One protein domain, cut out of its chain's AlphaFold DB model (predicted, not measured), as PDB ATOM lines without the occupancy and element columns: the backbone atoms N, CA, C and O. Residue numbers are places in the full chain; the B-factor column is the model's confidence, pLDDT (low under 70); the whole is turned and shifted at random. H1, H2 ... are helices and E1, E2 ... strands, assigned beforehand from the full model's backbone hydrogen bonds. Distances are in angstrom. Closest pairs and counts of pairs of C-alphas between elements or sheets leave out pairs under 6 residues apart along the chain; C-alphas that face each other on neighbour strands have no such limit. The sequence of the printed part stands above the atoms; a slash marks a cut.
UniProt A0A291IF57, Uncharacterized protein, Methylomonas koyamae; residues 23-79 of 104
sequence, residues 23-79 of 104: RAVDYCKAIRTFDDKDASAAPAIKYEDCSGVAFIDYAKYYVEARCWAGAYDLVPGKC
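AT A GLANCE: This is residues 23 to 79 of the 104 residues of an uncharacterized protein of Methylomonas koyamae (UniProt A0A291IF57). A long, twisted hairpin of two strands, E1 and E2, makes a rod; one helix, H1, packs over one face near one end of it, the short strand E3 is added along the other edge of E1, and the tip of the hairpin, residues 36 to 41, sticks out at the far end. The 57 printed residues hold, along the chain, E1, E2, H1 and E3; the sheet runs E2, E1, E3, antiparallel throughout, and the class is mixed, helices and strands. The whole is loose, with a radius of gyration of the C-alphas of 13.8 A, and spans 45 by 17 by 11 A.

IN THESE COORDINATES: E2, residues 44 to 55, is the longest strand, 35.0 A from first to last C-alpha. E1, residues 23 to 33, measures 31.9 A and begins at C-alpha 23 (-46.776, -40.489, 46.699). E3, residues 73 to 76, measures 10.3 A and ends at C-alpha 76 (-38.361, -37.066, 36.584). H1, residues 57 to 67, measures 16.0 A.

HOW THE PARTS SIT: The sheet is strongly twisted, but only just, with C-alphas up to 4.4 A off its best plane. E1 and E2 form a hairpin at 158 degrees, with N 27 and O 50 2.8 A apart. On the other side of E1, the edge strand E3 is antiparallel at 157 degrees, with N 28 and O 75 2.8 A apart. H1 is on the sheet at a height of 7.1 A, over E1 and along the strands, at 27 degrees to E1 on the local plane. The closest C-alphas of H1 and E2 are those of Lys 60 and Ala 54, 5.3 A apart. E2, H1 and E3 form a split strand-helix-strand unit, two strands running the same way with E1 between them, and its crossover is right-handed; with H1 on one face, there are two layers, helix and sheet. In H1, 5 of 7 O i to N i+4 pairs are within hydrogen-bond range.

THE WHOLE: The C-alphas farthest apart, those of Lys 37 and Ile 56, are 45.8 A apart. The printed part has no cut and no long link. Mean pLDDT of the printed part is 89.0; residue 57 is under 70.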
ATOM      1  N   ARG A  23     -46.561 -41.151  47.987       82.69
ATOM      2  CA  ARG A  23     -46.776 -40.489  46.699       82.69
ATOM      3  C   ARG A  23     -46.274 -41.383  45.580       82.69
ATOM      4  O   ARG A  23     -45.267 -42.076  45.730       82.69
ATOM      5  N   ALA A  24     -47.009 -41.381  44.473       88.94
ATOM      6  CA  ALA A  24     -46.514 -41.952  43.236       88.94
ATOM      7  C   ALA A  24     -45.335 -41.107  42.743       88.94
ATOM      8  O   ALA A  24     -45.360 -39.877  42.836       88.94
ATOM      9  N   VAL A  25     -44.302 -41.781  42.257       91.81
ATOM     10  CA  VAL A  25     -43.152 -41.163  41.602       91.81
ATOM     11  C   VAL A  25     -42.972 -41.824  40.253       91.81
ATOM     12  O   VAL A  25     -42.935 -43.052  40.155       91.81
ATOM     13  N   ASP A  26     -42.866 -40.983  39.237       92.56
ATOM     14  CA  ASP A  26     -42.726 -41.361  37.842       92.56
ATOM     15  C   ASP A  26     -41.381 -40.871  37.313       92.56
ATOM     16  O   ASP A  26     -40.920 -39.783  37.672       92.56
ATOM     17  N   TYR A  27     -40.775 -41.676  36.454       93.25
ATOM     18  CA  TYR A  27     -39.527 -41.394  35.771       93.25
ATOM     19  C   TYR A  27     -39.610 -41.842  34.314       93.25
ATOM     20  O   TYR A  27     -40.150 -42.909  34.010       93.25
ATOM     21  N   CYS A  28     -39.011 -41.053  33.430       93.62
ATOM     22  CA  CYS A  28     -38.807 -41.414  32.047       93.62
ATOM     23  C   CYS A  28     -37.395 -41.957  31.896       93.62
ATOM     24  O   CYS A  28     -36.410 -41.252  32.130       93.62
ATOM     25  N   LYS A  29     -37.313 -43.227  31.520       93.19
ATOM     26  CA  LYS A  29     -36.076 -43.966  31.325       93.19
ATOM     27  C   LYS A  29     -35.677 -43.911  29.860       93.19
ATOM     28  O   LYS A  29     -36.430 -44.381  29.011       93.19
ATOM     29  N   ALA A  30     -34.481 -43.412  29.569       92.75
ATOM     30  CA  ALA A  30     -33.920 -43.459  28.227       92.75
ATOM     31  C   ALA A  30     -32.902 -44.606  28.103       92.75
ATOM     32  O   ALA A  30     -31.990 -44.758  28.924       92.75
ATOM     33  N   ILE A  31     -33.055 -45.419  27.057       91.62
ATOM     34  CA  ILE A  31     -32.216 -46.581  26.746       91.62
ATOM     35  C   ILE A  31     -31.564 -46.359  25.383       91.62
ATOM     36  O   ILE A  31     -32.250 -46.049  24.411       91.62
ATOM     37  N   ARG A  32     -30.240 -46.522  25.316       90.81
ATOM     38  CA  ARG A  32     -29.467 -46.475  24.070       90.81
ATOM     39  C   ARG A  32     -29.186 -47.886  23.599       90.81
ATOM     40  O   ARG A  32     -28.701 -48.713  24.369       90.81
ATOM     41  N   THR A  33     -29.436 -48.127  22.325       90.62
ATOM     42  CA  THR A  33     -29.047 -49.354  21.642       90.62
ATOM     43  C   THR A  33     -28.088 -48.986  20.523       90.62
ATOM     44  O   THR A  33     -28.391 -48.124  19.699       90.62
ATOM     45  N   PHE A  34     -26.913 -49.607  20.535       89.56
ATOM     46  CA  PHE A  34     -25.883 -49.427  19.519       89.56
ATOM     47  C   PHE A  34     -25.968 -50.572  18.512       89.56
ATOM     48  O   PHE A  34     -26.347 -51.684  18.884       89.56
ATOM     49  N   ASP A  35     -25.644 -50.296  17.252       88.50
ATOM     50  CA  ASP A  35     -25.537 -51.338  16.235       88.50
ATOM     51  C   ASP A  35     -24.193 -52.067  16.395       88.50
ATOM     52  O   ASP A  35     -23.127 -51.460  16.290       88.50
ATOM     53  N   ASP A  36     -24.238 -53.377  16.641       89.50
ATOM     54  CA  ASP A  36     -23.039 -54.213  16.792       89.50
ATOM     55  C   ASP A  36     -22.218 -54.336  15.492       89.50
ATOM     56  O   ASP A  36     -21.062 -54.766  15.520       89.50
ATOM     57  N   LYS A  37     -22.807 -54.000  14.338       91.94
ATOM     58  CA  LYS A  37     -22.187 -54.094  13.008       91.94
ATOM     59  C   LYS A  37     -21.679 -52.753  12.486       91.94
ATOM     60  O   LYS A  37     -20.812 -52.759  11.614       91.94
ATOM     61  N   ASP A  38     -22.192 -51.638  13.001       89.38
ATOM     62  CA  ASP A  38     -21.788 -50.291  12.598       89.38
ATOM     63  C   ASP A  38     -21.637 -49.362  13.810       89.38
ATOM     64  O   ASP A  38     -22.579 -48.721  14.272       89.38
ATOM     65  N   ALA A  39     -20.399 -49.242  14.295       84.31
ATOM     66  CA  ALA A  39     -20.057 -48.365  15.414       84.31
ATOM     67  C   ALA A  39     -20.132 -46.862  15.076       84.31
ATOM     68  O   ALA A  39     -20.015 -46.035  15.981       84.31
ATOM     69  N   SER A  40     -20.275 -46.502  13.795       87.56
ATOM     70  CA  SER A  40     -20.412 -45.108  13.350       87.56
ATOM     71  C   SER A  40     -21.874 -44.672  13.250       87.56
ATOM     72  O   SER A  40     -22.145 -43.472  13.179       87.56
ATOM     73  N   ALA A  41     -22.820 -45.618  13.279       89.12
ATOM     74  CA  ALA A  41     -24.241 -45.319  13.303       89.12
ATOM     75  C   ALA A  41     -24.641 -44.621  14.613       89.12
ATOM     76  O   ALA A  41     -24.179 -44.959  15.708       89.12
ATOM     77  N   ALA A  42     -25.541 -43.641  14.507       87.94
ATOM     78  CA  ALA A  42     -26.124 -43.009  15.682       87.94
ATOM     79  C   ALA A  42     -26.916 -44.050  16.504       87.94
ATOM     80  O   ALA A  42     -27.653 -44.850  15.924       87.94
ATOM     81  N   PRO A  43     -26.802 -44.053  17.845       88.25
ATOM     82  CA  PRO A  43     -27.513 -45.016  18.672       88.25
ATOM     83  C   PRO A  43     -29.022 -44.780  18.615       88.25
ATOM     84  O   PRO A  43     -29.492 -43.645  18.730       88.25
ATOM     85  N   ALA A  44     -29.788 -45.863  18.527       89.19
ATOM     86  CA  ALA A  44     -31.232 -45.801  18.682       89.19
ATOM     87  C   ALA A  44     -31.574 -45.484  20.144       89.19
ATOM     88  O   ALA A  44     -31.034 -46.103  21.066       89.19
ATOM     89  N   ILE A  45     -32.475 -44.526  20.359       89.69
ATOM     90  CA  ILE A  45     -32.948 -44.147  21.692       89.69
ATOM     91  C   ILE A  45     -34.383 -44.637  21.860       89.69
ATOM     92  O   ILE A  45     -35.263 -44.305  21.066       89.69
ATOM     93  N   LYS A  46     -34.621 -45.411  22.919       90.88
ATOM     94  CA  LYS A  46     -35.952 -45.838  23.347       90.88
ATOM     95  C   LYS A  46     -36.280 -45.217  24.699       90.88
ATOM     96  O   LYS A  46     -35.452 -45.240  25.606       90.88
ATOM     97  N   TYR A  47     -37.500 -44.714  24.831       91.31
ATOM     98  CA  TYR A  47     -38.027 -44.168  26.075       91.31
ATOM     99  C   TYR A  47     -39.011 -45.156  26.704       91.31
ATOM    100  O   TYR A  47     -39.856 -45.722  26.008       91.31
ATOM    101  N   GLU A  48     -38.892 -45.384  28.009       92.00
ATOM    102  CA  GLU A  48     -39.757 -46.277  28.779       92.00
ATOM    103  C   GLU A  48     -40.195 -45.601  30.080       92.00
ATOM    104  O   GLU A  48     -39.384 -45.018  30.800       92.00
ATOM    105  N   ASP A  49     -41.479 -45.704  30.415       93.88
ATOM    106  CA  ASP A  49     -41.970 -45.227  31.704       93.88
ATOM    107  C   ASP A  49     -41.552 -46.177  32.826       93.88
ATOM    108  O   ASP A  49     -41.759 -47.391  32.762       93.88
ATOM    109  N   CYS A  50     -41.041 -45.608  33.912       92.75
ATOM    110  CA  CYS A  50     -40.767 -46.317  35.149       92.75
ATOM    111  C   CYS A  50     -41.450 -45.593  36.310       92.75
ATOM    112  O   CYS A  50     -41.413 -44.371  36.405       92.75
ATOM    113  N   SER A  51     -42.132 -46.327  37.188       92.25
ATOM    114  CA  SER A  51     -42.900 -45.715  38.276       92.25
ATOM    115  C   SER A  51     -42.949 -46.592  39.517       92.25
ATOM    116  O   SER A  51     -42.725 -47.803  39.451       92.25
ATOM    117  N   GLY A  52     -43.238 -45.974  40.657       89.75
ATOM    118  CA  GLY A  52     -43.380 -46.661  41.933       89.75
ATOM    119  C   GLY A  52     -44.072 -45.801  42.983       89.75
ATOM    120  O   GLY A  52     -44.408 -44.642  42.749       89.75
ATOM    121  N   VAL A  53     -44.280 -46.379  44.165       89.00
ATOM    122  CA  VAL A  53     -44.830 -45.671  45.326       89.00
ATOM    123  C   VAL A  53     -43.709 -45.439  46.331       89.00
ATOM    124  O   VAL A  53     -43.088 -46.395  46.799       89.00
ATOM    125  N   ALA A  54     -43.464 -44.178  46.674       86.56
ATOM    126  CA  ALA A  54     -42.506 -43.791  47.699       86.56
ATOM    127  C   ALA A  54     -43.246 -43.348  48.965       86.56
ATOM    128  O   ALA A  54     -44.054 -42.418  48.947       86.56
ATOM    129  N   PHE A  55     -42.954 -44.022  50.074       77.25
ATOM    130  CA  PHE A  55     -43.351 -43.611  51.414       77.25
ATOM    131  C   PHE A  55     -42.165 -42.820  51.968       77.25
ATOM    132  O   PHE A  55     -41.150 -43.430  52.292       77.25
ATOM    133  N   ILE A  56     -42.272 -41.488  52.053       72.19
ATOM    134  CA  ILE A  56     -41.182 -40.544  52.407       72.19
ATOM    135  C   ILE A  56     -40.274 -40.200  51.208       72.19
ATOM    136  O   ILE A  56     -39.976 -41.051  50.372       72.19
ATOM    137  N   ASP A  57     -39.780 -38.955  51.161       68.81
ATOM    138  CA  ASP A  57     -38.863 -38.444  50.124       68.81
ATOM    139  C   ASP A  57     -37.602 -39.303  49.941       68.81
ATOM    140  O   ASP A  57     -37.035 -39.349  48.856       68.81
ATOM    141  N   TYR A  58     -37.175 -40.042  50.967       73.38
ATOM    142  CA  TYR A  58     -36.054 -40.977  50.862       73.38
ATOM    143  C   TYR A  58     -36.355 -42.175  49.950       73.38
ATOM    144  O   TYR A  58     -35.494 -42.613  49.186       73.38
ATOM    145  N   ALA A  59     -37.586 -42.698  49.980       83.31
ATOM    146  CA  ALA A  59     -37.954 -43.859  49.175       83.31
ATOM    147  C   ALA A  59     -37.972 -43.555  47.669       83.31
ATOM    148  O   ALA A  59     -37.843 -44.475  46.860       83.31
ATOM    149  N   LYS A  60     -38.045 -42.270  47.294       86.94
ATOM    150  CA  LYS A  60     -37.870 -41.809  45.916       86.94
ATOM    151  C   LYS A  60     -36.552 -42.312  45.321       86.94
ATOM    152  O   LYS A  60     -36.571 -42.862  44.227       86.94
ATOM    153  N   TYR A  61     -35.444 -42.233  46.064       88.81
ATOM    154  CA  TYR A  61     -34.131 -42.675  45.579       88.81
ATOM    155  C   TYR A  61     -34.060 -44.186  45.329       88.81
ATOM    156  O   TYR A  61     -33.316 -44.629  44.458       88.81
ATOM    157  N   TYR A  62     -34.854 -44.996  46.039       89.38
ATOM    158  CA  TYR A  62     -34.937 -46.430  45.753       89.38
ATOM    159  C   TYR A  62     -35.702 -46.729  44.465       89.38
ATOM    160  O   TYR A  62     -35.307 -47.627  43.720       89.38
ATOM    161  N   VAL A  63     -36.787 -45.995  44.202       90.25
ATOM    162  CA  VAL A  63     -37.518 -46.097  42.930       90.25
ATOM    163  C   VAL A  63     -36.608 -45.640  41.789       90.25
ATOM    164  O   VAL A  63     -36.443 -46.371  40.816       90.25
ATOM    165  N   GLU A  64     -35.928 -44.508  41.966       92.38
ATOM    166  CA  GLU A  64     -34.960 -43.953  41.018       92.38
ATOM    167  C   GLU A  64     -33.843 -44.940  40.670       92.38
ATOM    168  O   GLU A  64     -33.642 -45.260  39.501       92.38
ATOM    169  N   ALA A  65     -33.170 -45.500  41.679       91.94
ATOM    170  CA  ALA A  65     -32.079 -46.451  41.482       91.94
ATOM    171  C   ALA A  65     -32.532 -47.708  40.723       91.94
ATOM    172  O   ALA A  65     -31.782 -48.250  39.912       91.94
ATOM    173  N   ARG A  66     -33.770 -48.168  40.953       91.06
ATOM    174  CA  ARG A  66     -34.344 -49.283  40.187       91.06
ATOM    175  C   ARG A  66     -34.651 -48.899  38.745       91.06
ATOM    176  O   ARG A  66     -34.381 -49.694  37.850       91.06
ATOM    177  N   CYS A  67     -35.171 -47.698  38.518       93.06
ATOM    178  CA  CYS A  67     -35.441 -47.193  37.176       93.06
ATOM    179  C   CYS A  67     -34.156 -46.942  36.368       93.06
ATOM    180  O   CYS A  67     -34.157 -47.134  35.151       93.06
ATOM    181  N   TRP A  68     -33.050 -46.595  37.034       93.44
ATOM    182  CA  TRP A  68     -31.753 -46.340  36.400       93.44
ATOM    183  C   TRP A  68     -31.093 -47.600  35.812       93.44
ATOM    184  O   TRP A  68     -30.187 -47.504  34.988       93.44
ATOM    185  N   ALA A  69     -31.526 -48.806  36.194       91.38
ATOM    186  CA  ALA A  69     -30.929 -50.046  35.705       91.38
ATOM    187  C   ALA A  69     -31.054 -50.175  34.170       91.38
ATOM    188  O   ALA A  69     -32.147 -50.365  33.627       91.38
ATOM    189  N   GLY A  70     -29.921 -50.076  33.464       87.50
ATOM    190  CA  GLY A  70     -29.866 -50.078  31.997       87.50
ATOM    191  C   GLY A  70     -30.321 -48.768  31.340       87.50
ATOM    192  O   GLY A  70     -30.509 -48.737  30.126       87.50
ATOM    193  N   ALA A  71     -30.524 -47.707  32.122       91.88
ATOM    194  CA  ALA A  71     -30.761 -46.359  31.627       91.88
ATOM    195  C   ALA A  71     -29.423 -45.632  31.456       91.88
ATOM    196  O   ALA A  71     -28.530 -45.770  32.294       91.88
ATOM    197  N   TYR A  72     -29.290 -44.837  30.398       90.56
ATOM    198  CA  TYR A  72     -28.178 -43.883  30.294       90.56
ATOM    199  C   TYR A  72     -28.578 -42.493  30.800       90.56
ATOM    200  O   TYR A  72     -27.708 -41.698  31.141       90.56
ATOM    201  N   ASP A  73     -29.881 -42.221  30.835       91.12
ATOM    202  CA  ASP A  73     -30.464 -40.993  31.349       91.12
ATOM    203  C   ASP A  73     -31.839 -41.295  31.961       91.12
ATOM    204  O   ASP A  73     -32.560 -42.195  31.503       91.12
ATOM    205  N   LEU A  74     -32.180 -40.559  33.012       91.88
ATOM    206  CA  LEU A  74     -33.437 -40.692  33.733       91.88
ATOM    207  C   LEU A  74     -33.954 -39.299  34.087       91.88
ATOM    208  O   LEU A  74     -33.336 -38.557  34.850       91.88
ATOM    209  N   VAL A  75     -35.132 -38.971  33.570       91.44
ATOM    210  CA  VAL A  75     -35.775 -37.673  33.788       91.44
ATOM    211  C   VAL A  75     -36.965 -37.861  34.732       91.44
ATOM    212  O   VAL A  75     -37.727 -38.814  34.555       91.44
ATOM    213  N   PRO A  76     -37.167 -37.001  35.744       90.00
ATOM    214  CA  PRO A  76     -38.361 -37.066  36.584       90.00
ATOM    215  C   PRO A  76     -39.629 -36.766  35.766       90.00
ATOM    216  O   PRO A  76     -39.682 -35.768  35.052       90.00
ATOM    217  N   GLY A  77     -40.668 -37.594  35.915       89.88
ATOM    218  CA  GLY A  77     -41.935 -37.506  35.174       89.88
ATOM    219  C   GLY A  77     -42.154 -38.658  34.185       89.88
ATOM    220  O   GLY A  77     -41.327 -39.549  34.073       89.88
ATOM    221  N   LYS A  78     -43.287 -38.669  33.474       89.00
ATOM    222  CA  LYS A  78     -43.593 -39.660  32.417       89.00
ATOM    223  C   LYS A  78     -42.940 -39.276  31.089       89.00
ATOM    224  O   LYS A  78     -42.775 -38.088  30.814       89.00
ATOM    225  N   CYS A  79     -42.653 -40.233  30.215       88.62
ATOM    226  CA  CYS A  79     -42.022 -39.957  28.925       88.62
ATOM    227  C   CYS A  79     -42.870 -39.094  27.983       88.62
ATOM    228  O   CYS A  79     -42.311 -38.308  27.222       88.62
TER     229      CYS A  79